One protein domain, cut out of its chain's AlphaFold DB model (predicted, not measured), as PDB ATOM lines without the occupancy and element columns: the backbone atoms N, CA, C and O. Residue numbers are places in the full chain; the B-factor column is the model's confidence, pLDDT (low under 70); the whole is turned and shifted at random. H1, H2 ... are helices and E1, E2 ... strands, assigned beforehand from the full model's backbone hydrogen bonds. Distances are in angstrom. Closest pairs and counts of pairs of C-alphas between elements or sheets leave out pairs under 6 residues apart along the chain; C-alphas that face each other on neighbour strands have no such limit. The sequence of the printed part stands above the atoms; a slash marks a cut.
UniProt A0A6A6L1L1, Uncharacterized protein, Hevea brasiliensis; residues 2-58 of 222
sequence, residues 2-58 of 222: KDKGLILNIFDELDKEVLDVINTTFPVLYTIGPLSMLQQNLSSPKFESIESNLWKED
ATOM      1  N   LYS A   2      39.233 -12.065 -25.281       49.62
ATOM      2  CA  LYS A   2      38.818 -10.863 -24.552       49.62
ATOM      3  C   LYS A   2      37.443 -10.457 -25.093       49.62
ATOM      4  O   LYS A   2      37.221 -10.568 -26.296       49.62
ATOM      5  N   ASP A   3      36.560 -10.082 -24.171       61.69
ATOM      6  CA  ASP A   3      35.344  -9.283 -24.378       61.69
ATOM      7  C   ASP A   3      34.092 -10.008 -24.915       61.69
ATOM      8  O   ASP A   3      33.499  -9.612 -25.915       61.69
ATOM      9  N   LYS A   4      33.631 -11.062 -24.221       75.81
ATOM     10  CA  LYS A   4      32.247 -11.559 -24.369       75.81
ATOM     11  C   LYS A   4      31.434 -11.164 -23.135       75.81
ATOM     12  O   LYS A   4      31.713 -11.664 -22.050       75.81
ATOM     13  N   GLY A   5      30.463 -10.271 -23.314       82.06
ATOM     14  CA  GLY A   5      29.469  -9.940 -22.294       82.06
ATOM     15  C   GLY A   5      28.282 -10.900 -22.330       82.06
ATOM     16  O   GLY A   5      27.895 -11.365 -23.403       82.06
ATOM     17  N   LEU A   6      27.714 -11.199 -21.166       86.50
ATOM     18  CA  LEU A   6      26.514 -12.009 -21.002       86.50
ATOM     19  C   LEU A   6      25.374 -11.106 -20.533       86.50
ATOM     20  O   LEU A   6      25.490 -10.429 -19.518       86.50
ATOM     21  N   ILE A   7      24.273 -11.097 -21.279       88.50
ATOM     22  CA  ILE A   7      23.056 -10.375 -20.912       88.50
ATOM     23  C   ILE A   7      22.020 -11.413 -20.495       88.50
ATOM     24  O   ILE A   7      21.683 -12.299 -21.282       88.50
ATOM     25  N   LEU A   8      21.517 -11.308 -19.270       85.00
ATOM     26  CA  LEU A   8      20.504 -12.195 -18.717       85.00
ATOM     27  C   LEU A   8      19.228 -11.410 -18.417       85.00
ATOM     28  O   LEU A   8      19.255 -10.354 -17.791       85.00
ATOM     29  N   ASN A   9      18.089 -11.961 -18.831       82.62
ATOM     30  CA  ASN A   9      16.773 -11.481 -18.421       82.62
ATOM     31  C   ASN A   9      16.435 -12.021 -17.020       82.62
ATOM     32  O   ASN A   9      15.593 -12.901 -16.859       82.62
ATOM     33  N   ILE A  10      17.160 -11.526 -16.026       77.69
ATOM     34  CA  ILE A  10      16.998 -11.799 -14.596       77.69
ATOM     35  C   ILE A  10      17.326 -10.508 -13.836       77.69
ATOM     36  O   ILE A  10      17.957  -9.620 -14.410       77.69
ATOM     37  N   PHE A  11      16.885 -10.386 -12.589       80.88
ATOM     38  CA  PHE A  11      17.243  -9.277 -11.704       80.88
ATOM     39  C   PHE A  11      18.065  -9.799 -10.523       80.88
ATOM     40  O   PHE A  11      17.884 -10.944 -10.102       80.88
ATOM     41  N   ASP A  12      18.976  -8.974 -10.011       76.19
ATOM     42  CA  ASP A  12      20.027  -9.412  -9.081       76.19
ATOM     43  C   ASP A  12      19.491 -10.013  -7.778       76.19
ATOM     44  O   ASP A  12      20.098 -10.925  -7.213       76.19
ATOM     45  N   GLU A  13      18.344  -9.529  -7.301       73.44
ATOM     46  CA  GLU A  13      17.766  -9.991  -6.040       73.44
ATOM     47  C   GLU A  13      17.118 -11.380  -6.131       73.44
ATOM     48  O   GLU A  13      16.871 -11.983  -5.088       73.44
ATOM     49  N   LEU A  14      16.843 -11.898  -7.337       73.62
ATOM     50  CA  LEU A  14      16.143 -13.176  -7.494       73.62
ATOM     51  C   LEU A  14      17.030 -14.371  -7.131       73.62
ATOM     52  O   LEU A  14      16.593 -15.233  -6.379       73.62
ATOM     53  N   ASP A  15      18.263 -14.409  -7.650       73.50
ATOM     54  CA  ASP A  15      19.156 -15.574  -7.553       73.50
ATOM     55  C   ASP A  15      20.634 -15.156  -7.468       73.50
ATOM     56  O   ASP A  15      21.476 -15.529  -8.291       73.50
ATOM     57  N   LYS A  16      20.966 -14.361  -6.449       81.06
ATOM     58  CA  LYS A  16      22.316 -13.810  -6.256       81.06
ATOM     59  C   LYS A  16      23.421 -14.876  -6.241       81.06
ATOM     60  O   LYS A  16      24.447 -14.694  -6.885       81.06
ATOM     61  N   GLU A  17      23.190 -16.012  -5.584       83.12
ATOM     62  CA  GLU A  17      24.164 -17.114  -5.517       83.12
ATOM     63  C   GLU A  17      24.494 -17.692  -6.904       83.12
ATOM     64  O   GLU A  17      25.643 -18.014  -7.202       83.12
ATOM     65  N   VAL A  18      23.491 -17.795  -7.782       82.25
ATOM     66  CA  VAL A  18      23.672 -18.289  -9.154       82.25
ATOM     67  C   VAL A  18      24.426 -17.257  -9.989       82.25
ATOM     68  O   VAL A  18      25.322 -17.614 -10.756       82.25
ATOM     69  N   LEU A  19      24.092 -15.976  -9.825       84.88
ATOM     70  CA  LEU A  19      24.752 -14.875 -10.524       84.88
ATOM     71  C   LEU A  19      26.222 -14.743 -10.126       84.88
ATOM     72  O   LEU A  19      27.059 -14.552 -11.007       84.88
ATOM     73  N   ASP A  20      26.549 -14.936  -8.848       86.62
ATOM     74  CA  ASP A  20      27.927 -14.924  -8.356       86.62
ATOM     75  C   ASP A  20      28.765 -16.008  -9.050       86.62
ATOM     76  O   ASP A  20      29.867 -15.732  -9.531       86.62
ATOM     77  N   VAL A  21      28.219 -17.222  -9.200       86.50
ATOM     78  CA  VAL A  21      28.881 -18.312  -9.935       86.50
ATOM     79  C   VAL A  21      29.036 -17.966 -11.416       86.50
ATOM     80  O   VAL A  21      30.118 -18.141 -11.976       86.50
ATOM     81  N   ILE A  22      27.996 -17.450 -12.071       84.19
ATOM     82  CA  ILE A  22      28.051 -17.084 -13.496       84.19
ATOM     83  C   ILE A  22      29.078 -15.971 -13.742       84.19
ATOM     84  O   ILE A  22      29.829 -16.037 -14.719       84.19
ATOM     85  N   ASN A  23      29.168 -14.997 -12.838       83.56
ATOM     86  CA  ASN A  23      30.106 -13.882 -12.916       83.56
ATOM     87  C   ASN A  23      31.575 -14.347 -12.854       83.56
ATOM     88  O   ASN A  23      32.441 -13.742 -13.485       83.56
ATOM     89  N   THR A  24      31.869 -15.480 -12.193       86.19
ATOM     90  CA  THR A  24      33.219 -16.084 -12.245       86.19
ATOM     91  C   THR A  24      33.618 -16.538 -13.654       86.19
ATOM     92  O   THR A  24      34.802 -16.558 -13.985       86.19
ATOM     93  N   THR A  25      32.637 -16.890 -14.491       85.19
ATOM     94  CA  THR A  25      32.850 -17.364 -15.868       85.19
ATOM     95  C   THR A  25      32.733 -16.225 -16.887       85.19
ATOM     96  O   THR A  25      33.444 -16.221 -17.894       85.19
ATOM     97  N   PHE A  26      31.864 -15.242 -16.624       83.25
ATOM     98  CA  PHE A  26      31.588 -14.098 -17.494       83.25
ATOM     99  C   PHE A  26      31.743 -12.780 -16.715       83.25
ATOM    100  O   PHE A  26      30.770 -12.316 -16.130       83.25
ATOM    101  N   PRO A  27      32.929 -12.135 -16.750       79.25
ATOM    102  CA  PRO A  27      33.207 -10.924 -15.963       79.25
ATOM    103  C   PRO A  27      32.374  -9.698 -16.361       79.25
ATOM    104  O   PRO A  27      32.318  -8.713 -15.630       79.25
ATOM    105  N   VAL A  28      31.783  -9.726 -17.558       87.06
ATOM    106  CA  VAL A  28      30.868  -8.697 -18.054       87.06
ATOM    107  C   VAL A  28      29.475  -9.318 -18.073       87.06
ATOM    108  O   VAL A  28      29.078  -9.926 -19.066       87.06
ATOM    109  N   LEU A  29      28.762  -9.208 -16.954       86.25
ATOM    110  CA  LEU A  29      27.409  -9.729 -16.762       86.25
ATOM    111  C   LEU A  29      26.426  -8.564 -16.599       86.25
ATOM    112  O   LEU A  29      26.615  -7.711 -15.737       86.25
ATOM    113  N   TYR A  30      25.376  -8.536 -17.418       86.69
ATOM    114  CA  TYR A  30      24.288  -7.566 -17.329       86.69
ATOM    115  C   TYR A  30      22.972  -8.282 -17.042       86.69
ATOM    116  O   TYR A  30      22.494  -9.074 -17.855       86.69
ATOM    117  N   THR A  31      22.364  -7.973 -15.907       88.12
ATOM    118  CA  THR A  31      21.041  -8.435 -15.493       88.12
ATOM    119  C   THR A  31      20.016  -7.360 -15.858       88.12
ATOM    120  O   THR A  31      19.941  -6.297 -15.254       88.12
ATOM    121  N   ILE A  32      19.267  -7.591 -16.935       86.81
ATOM    122  CA  ILE A  32      18.305  -6.619 -17.494       86.81
ATOM    123  C   ILE A  32      16.853  -7.054 -17.268       86.81
ATOM    124  O   ILE A  32      15.952  -6.693 -18.020       86.81
ATOM    125  N   GLY A  33      16.630  -7.926 -16.289       79.00
ATOM    126  CA  GLY A  33      15.319  -8.477 -16.005       79.00
ATOM    127  C   GLY A  33      14.530  -7.701 -14.946       79.00
ATOM    128  O   GLY A  33      15.090  -6.878 -14.227       79.00
ATOM    129  N   PRO A  34      13.231  -8.015 -14.819       80.44
ATOM    130  CA  PRO A  34      12.449  -8.719 -15.830       80.44
ATOM    131  C   PRO A  34      12.164  -7.789 -17.027       80.44
ATOM    132  O   PRO A  34      11.661  -6.678 -16.863       80.44
ATOM    133  N   LEU A  35      12.446  -8.255 -18.251       76.62
ATOM    134  CA  LEU A  35      12.259  -7.496 -19.500       76.62
ATOM    135  C   LEU A  35      10.834  -6.937 -19.649       76.62
ATOM    136  O   LEU A  35      10.652  -5.852 -20.199       76.62
ATOM    137  N   SER A  36       9.831  -7.649 -19.126       70.81
ATOM    138  CA  SER A  36       8.435  -7.200 -19.110       70.81
ATOM    139  C   SER A  36       8.233  -5.894 -18.334       70.81
ATOM    140  O   SER A  36       7.390  -5.088 -18.716       70.81
ATOM    141  N   MET A  37       9.021  -5.643 -17.283       68.94
ATOM    142  CA  MET A  37       9.000  -4.378 -16.541       68.94
ATOM    143  C   MET A  37       9.785  -3.277 -17.252       68.94
ATOM    144  O   MET A  37       9.375  -2.120 -17.225       68.94
ATOM    145  N   LEU A  38      10.883  -3.619 -17.935       71.31
ATOM    146  CA  LEU A  38      11.625  -2.636 -18.728       71.31
ATOM    147  C   LEU A  38      10.778  -2.070 -19.873       71.31
ATOM    148  O   LEU A  38      10.858  -0.876 -20.151       71.31
ATOM    149  N   GLN A  39       9.923  -2.887 -20.490       65.38
ATOM    150  CA  GLN A  39       9.036  -2.434 -21.562       65.38
ATOM    151  C   GLN A  39       8.058  -1.339 -21.101       65.38
ATOM    152  O   GLN A  39       7.839  -0.380 -21.837       65.38
ATOM    153  N   GLN A  40       7.521  -1.438 -19.878       64.81
ATOM    154  CA  GLN A  40       6.592  -0.439 -19.325       64.81
ATOM    155  C   GLN A  40       7.251   0.936 -19.134       64.81
ATOM    156  O   GLN A  40       6.596   1.964 -19.265       64.81
ATOM    157  N   ASN A  41       8.560   0.962 -18.871       62.31
ATOM    158  CA  ASN A  41       9.328   2.196 -18.698       62.31
ATOM    159  C   ASN A  41       9.862   2.769 -20.024       62.31
ATOM    160  O   ASN A  41      10.324   3.908 -20.063       62.31
ATOM    161  N   LEU A  42       9.815   1.988 -21.110       65.62
ATOM    162  CA  LEU A  42      10.339   2.343 -22.433       65.62
ATOM    163  C   LEU A  42       9.246   2.756 -23.431       65.62
ATOM    164  O   LEU A  42       9.566   2.933 -24.611       65.62
ATOM    165  N   SER A  43       7.992   2.918 -22.978       56.78
ATOM    166  CA  SER A  43       6.822   3.327 -23.771       56.78
ATOM    167  C   SER A  43       7.078   4.623 -24.549       56.78
ATOM    168  O   SER A  43       6.781   5.733 -24.118       56.78
ATOM    169  N   SER A  44       7.658   4.460 -25.729       61.06
ATOM    170  CA  SER A  44       7.921   5.480 -26.727       61.06
ATOM    171  C   SER A  44       7.491   4.911 -28.081       61.06
ATOM    172  O   SER A  44       7.582   3.696 -28.289       61.06
ATOM    173  N   PRO A  45       7.076   5.759 -29.035       58.19
ATOM    174  CA  PRO A  45       6.507   5.316 -30.312       58.19
ATOM    175  C   PRO A  45       7.464   4.480 -31.189       58.19
ATOM    176  O   PRO A  45       7.052   3.923 -32.198       58.19
ATOM    177  N   LYS A  46       8.752   4.363 -30.828       61.84
ATOM    178  CA  LYS A  46       9.732   3.507 -31.525       61.84
ATOM    179  C   LYS A  46       9.676   2.030 -31.123       61.84
ATOM    180  O   LYS A  46      10.224   1.208 -31.850       61.84
ATOM    181  N   PHE A  47       9.059   1.698 -29.990       55.91
ATOM    182  CA  PHE A  47       9.066   0.344 -29.424       55.91
ATOM    183  C   PHE A  47       7.680  -0.312 -29.378       55.91
ATOM    184  O   PHE A  47       7.556  -1.413 -28.855       55.91
ATOM    185  N   GLU A  48       6.654   0.310 -29.971       55.47
ATOM    186  CA  GLU A  48       5.302  -0.266 -30.083       55.47
ATOM    187  C   GLU A  48       5.275  -1.594 -30.864       55.47
ATOM    188  O   GLU A  48       4.387  -2.409 -30.651       55.47
ATOM    189  N   SER A  49       6.267  -1.853 -31.724       53.72
ATOM    190  CA  SER A  49       6.407  -3.116 -32.465       53.72
ATOM    191  C   SER A  49       7.126  -4.232 -31.698       53.72
ATOM    192  O   SER A  49       7.169  -5.365 -32.176       53.72
ATOM    193  N   ILE A  50       7.706  -3.935 -30.528       56.75
ATOM    194  CA  ILE A  50       8.311  -4.939 -29.648       56.75
ATOM    195  C   ILE A  50       7.246  -5.369 -28.640       56.75
ATOM    196  O   ILE A  50       7.277  -4.982 -27.475       56.75
ATOM    197  N   GLU A  51       6.265  -6.148 -29.089       55.56
ATOM    198  CA  GLU A  51       5.353  -6.837 -28.175       55.56
ATOM    199  C   GLU A  51       6.136  -7.925 -27.415       55.56
ATOM    200  O   GLU A  51       6.819  -8.755 -28.018       55.56
ATOM    201  N   SER A  52       6.068  -7.933 -26.079       58.12
ATOM    202  CA  SER A  52       6.669  -8.998 -25.251       58.12
ATOM    203  C   SER A  52       5.874 -10.302 -25.297       58.12
ATOM    204  O   SER A  52       6.379 -11.354 -24.894       58.12
ATOM    205  N   ASN A  53       4.649 -10.245 -25.817       55.78
ATOM    206  CA  ASN A  53       3.756 -11.377 -25.946       55.78
ATOM    207  C   ASN A  53       3.816 -11.927 -27.373       55.78
ATOM    208  O   ASN A  53       3.467 -11.264 -28.338       55.78
ATOM    209  N   LEU A  54       4.242 -13.185 -27.503       56.75
ATOM    210  CA  LEU A  54       4.283 -13.905 -28.784       56.75
ATOM    211  C   LEU A  54       2.894 -14.401 -29.242       56.75
ATOM    212  O   LEU A  54       2.785 -15.067 -30.271       56.75
ATOM    213  N   TRP A  55       1.842 -14.123 -28.465       58.25
ATOM    214  CA  TRP A  55       0.484 -14.629 -28.660       58.25
ATOM    215  C   TRP A  55      -0.537 -13.525 -28.399       58.25
ATOM    216  O   TRP A  55      -0.316 -12.669 -27.546       58.25
ATOM    217  N   LYS A  56      -1.683 -13.586 -29.092       64.75
ATOM    218  CA  LYS A  56      -2.826 -12.716 -28.789       64.75
ATOM    219  C   LYS A  56      -3.307 -12.987 -27.368       64.75
ATOM    220  O   LYS A  56      -3.541 -14.141 -27.011       64.75
ATOM    221  N   GLU A  57      -3.465 -11.926 -26.591       67.25
ATOM    222  CA  GLU A  57      -3.975 -12.015 -25.228       67.25
ATOM    223  C   GLU A  57      -5.440 -12.458 -25.227       67.25
ATOM    224  O   GLU A  57      -6.280 -11.904 -25.941       67.25
ATOM    225  N   ASP A  58      -5.736 -13.475 -24.420       69.56
ATOM    226  CA  ASP A  58      -7.089 -13.965 -24.187       69.56
ATOM    227  C   ASP A  58      -7.586 -13.483 -22.817       69.56
ATOM    228  O   ASP A  58      -7.116 -13.919 -21.761       69.56
TER     229      ASP A  58
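Overview. This is residues 2 to 58 of the 222 residues of an uncharacterized protein of Hevea brasiliensis (UniProt A0A6A6L1L1). The model is a small head joined to a loose second part: in the head, two very short parallel strands, E1 and E2, lie side by side with helix H1 loosely alongside, and beyond E2 come the short helix H2 and a winding tail, residues 42 to 58. The tail loops out from H2, folds back past it and runs off to Asp 58; residues 40 to 46 stick out freely. The printed part has 57 residues, with two named helices and two named strands in the order E1, H1, E2, H2, and the sheet order is E1, E2. The class is mixed, helices and strands, but under half of the residues are in named elements. The whole is loose, with a radius of gyration of the C-alphas of 14.6 A, and only just elongated, spanning 40 by 26 by 19 A.

Along the chain. The printed part begins at Lys 2, and strand E1 takes residues 6 to 8, beginning at C-alpha 6 at (26.514, -12.009, -21.002). Helix H1 is residues 16 to 25, 14.7 A from first to last C-alpha, and begins at C-alpha 16 at (22.316, -13.810, -6.256). Strand E2 is residues 29 to 31, 6.6 A long, against 6.4 A for E1. Helix H2 is residues 35 to 41, 10.2 A long, and ends at C-alpha 41 at (9.328, 2.196, -18.698).

Arrangement. E1 and E2 are parallel neighbours, with 16 degrees between their directions. The C-alphas of Ile 7 and Tyr 30 face each other at 4.7 A. N 8 and O 30 are within hydrogen-bond range at 2.8 A, and so are N 30 and O 6 at 2.8 A. E1, H1 and E2 form a strand-helix-strand unit, two parallel neighbour strands with a helix between them along the chain, and its crossover is right-handed. The closest C-alphas of H1 and E2 are those of Asn 23 and Leu 29, 6.3 A apart. H2 is apart from both E1 and H1. In H1, 5 of 6 O i to N i+4 pairs are within hydrogen-bond range; in H2, 1 of 3 are, beside 3 of 4 O i to N i+3 pairs.

Size, cuts and confidence. The two C-alphas farthest apart are those of Lys 2 and Asp 58, at 46.0 A. The printed part has no cut. The links from H1 to E2 and from E2 to H2 are tight, and the link from E1 to H1, 7 residues, is short. The mean pLDDT of the printed part is 73.0, and it is under 70 at residues 2 to 3, residue 37 and residues 39 to 58.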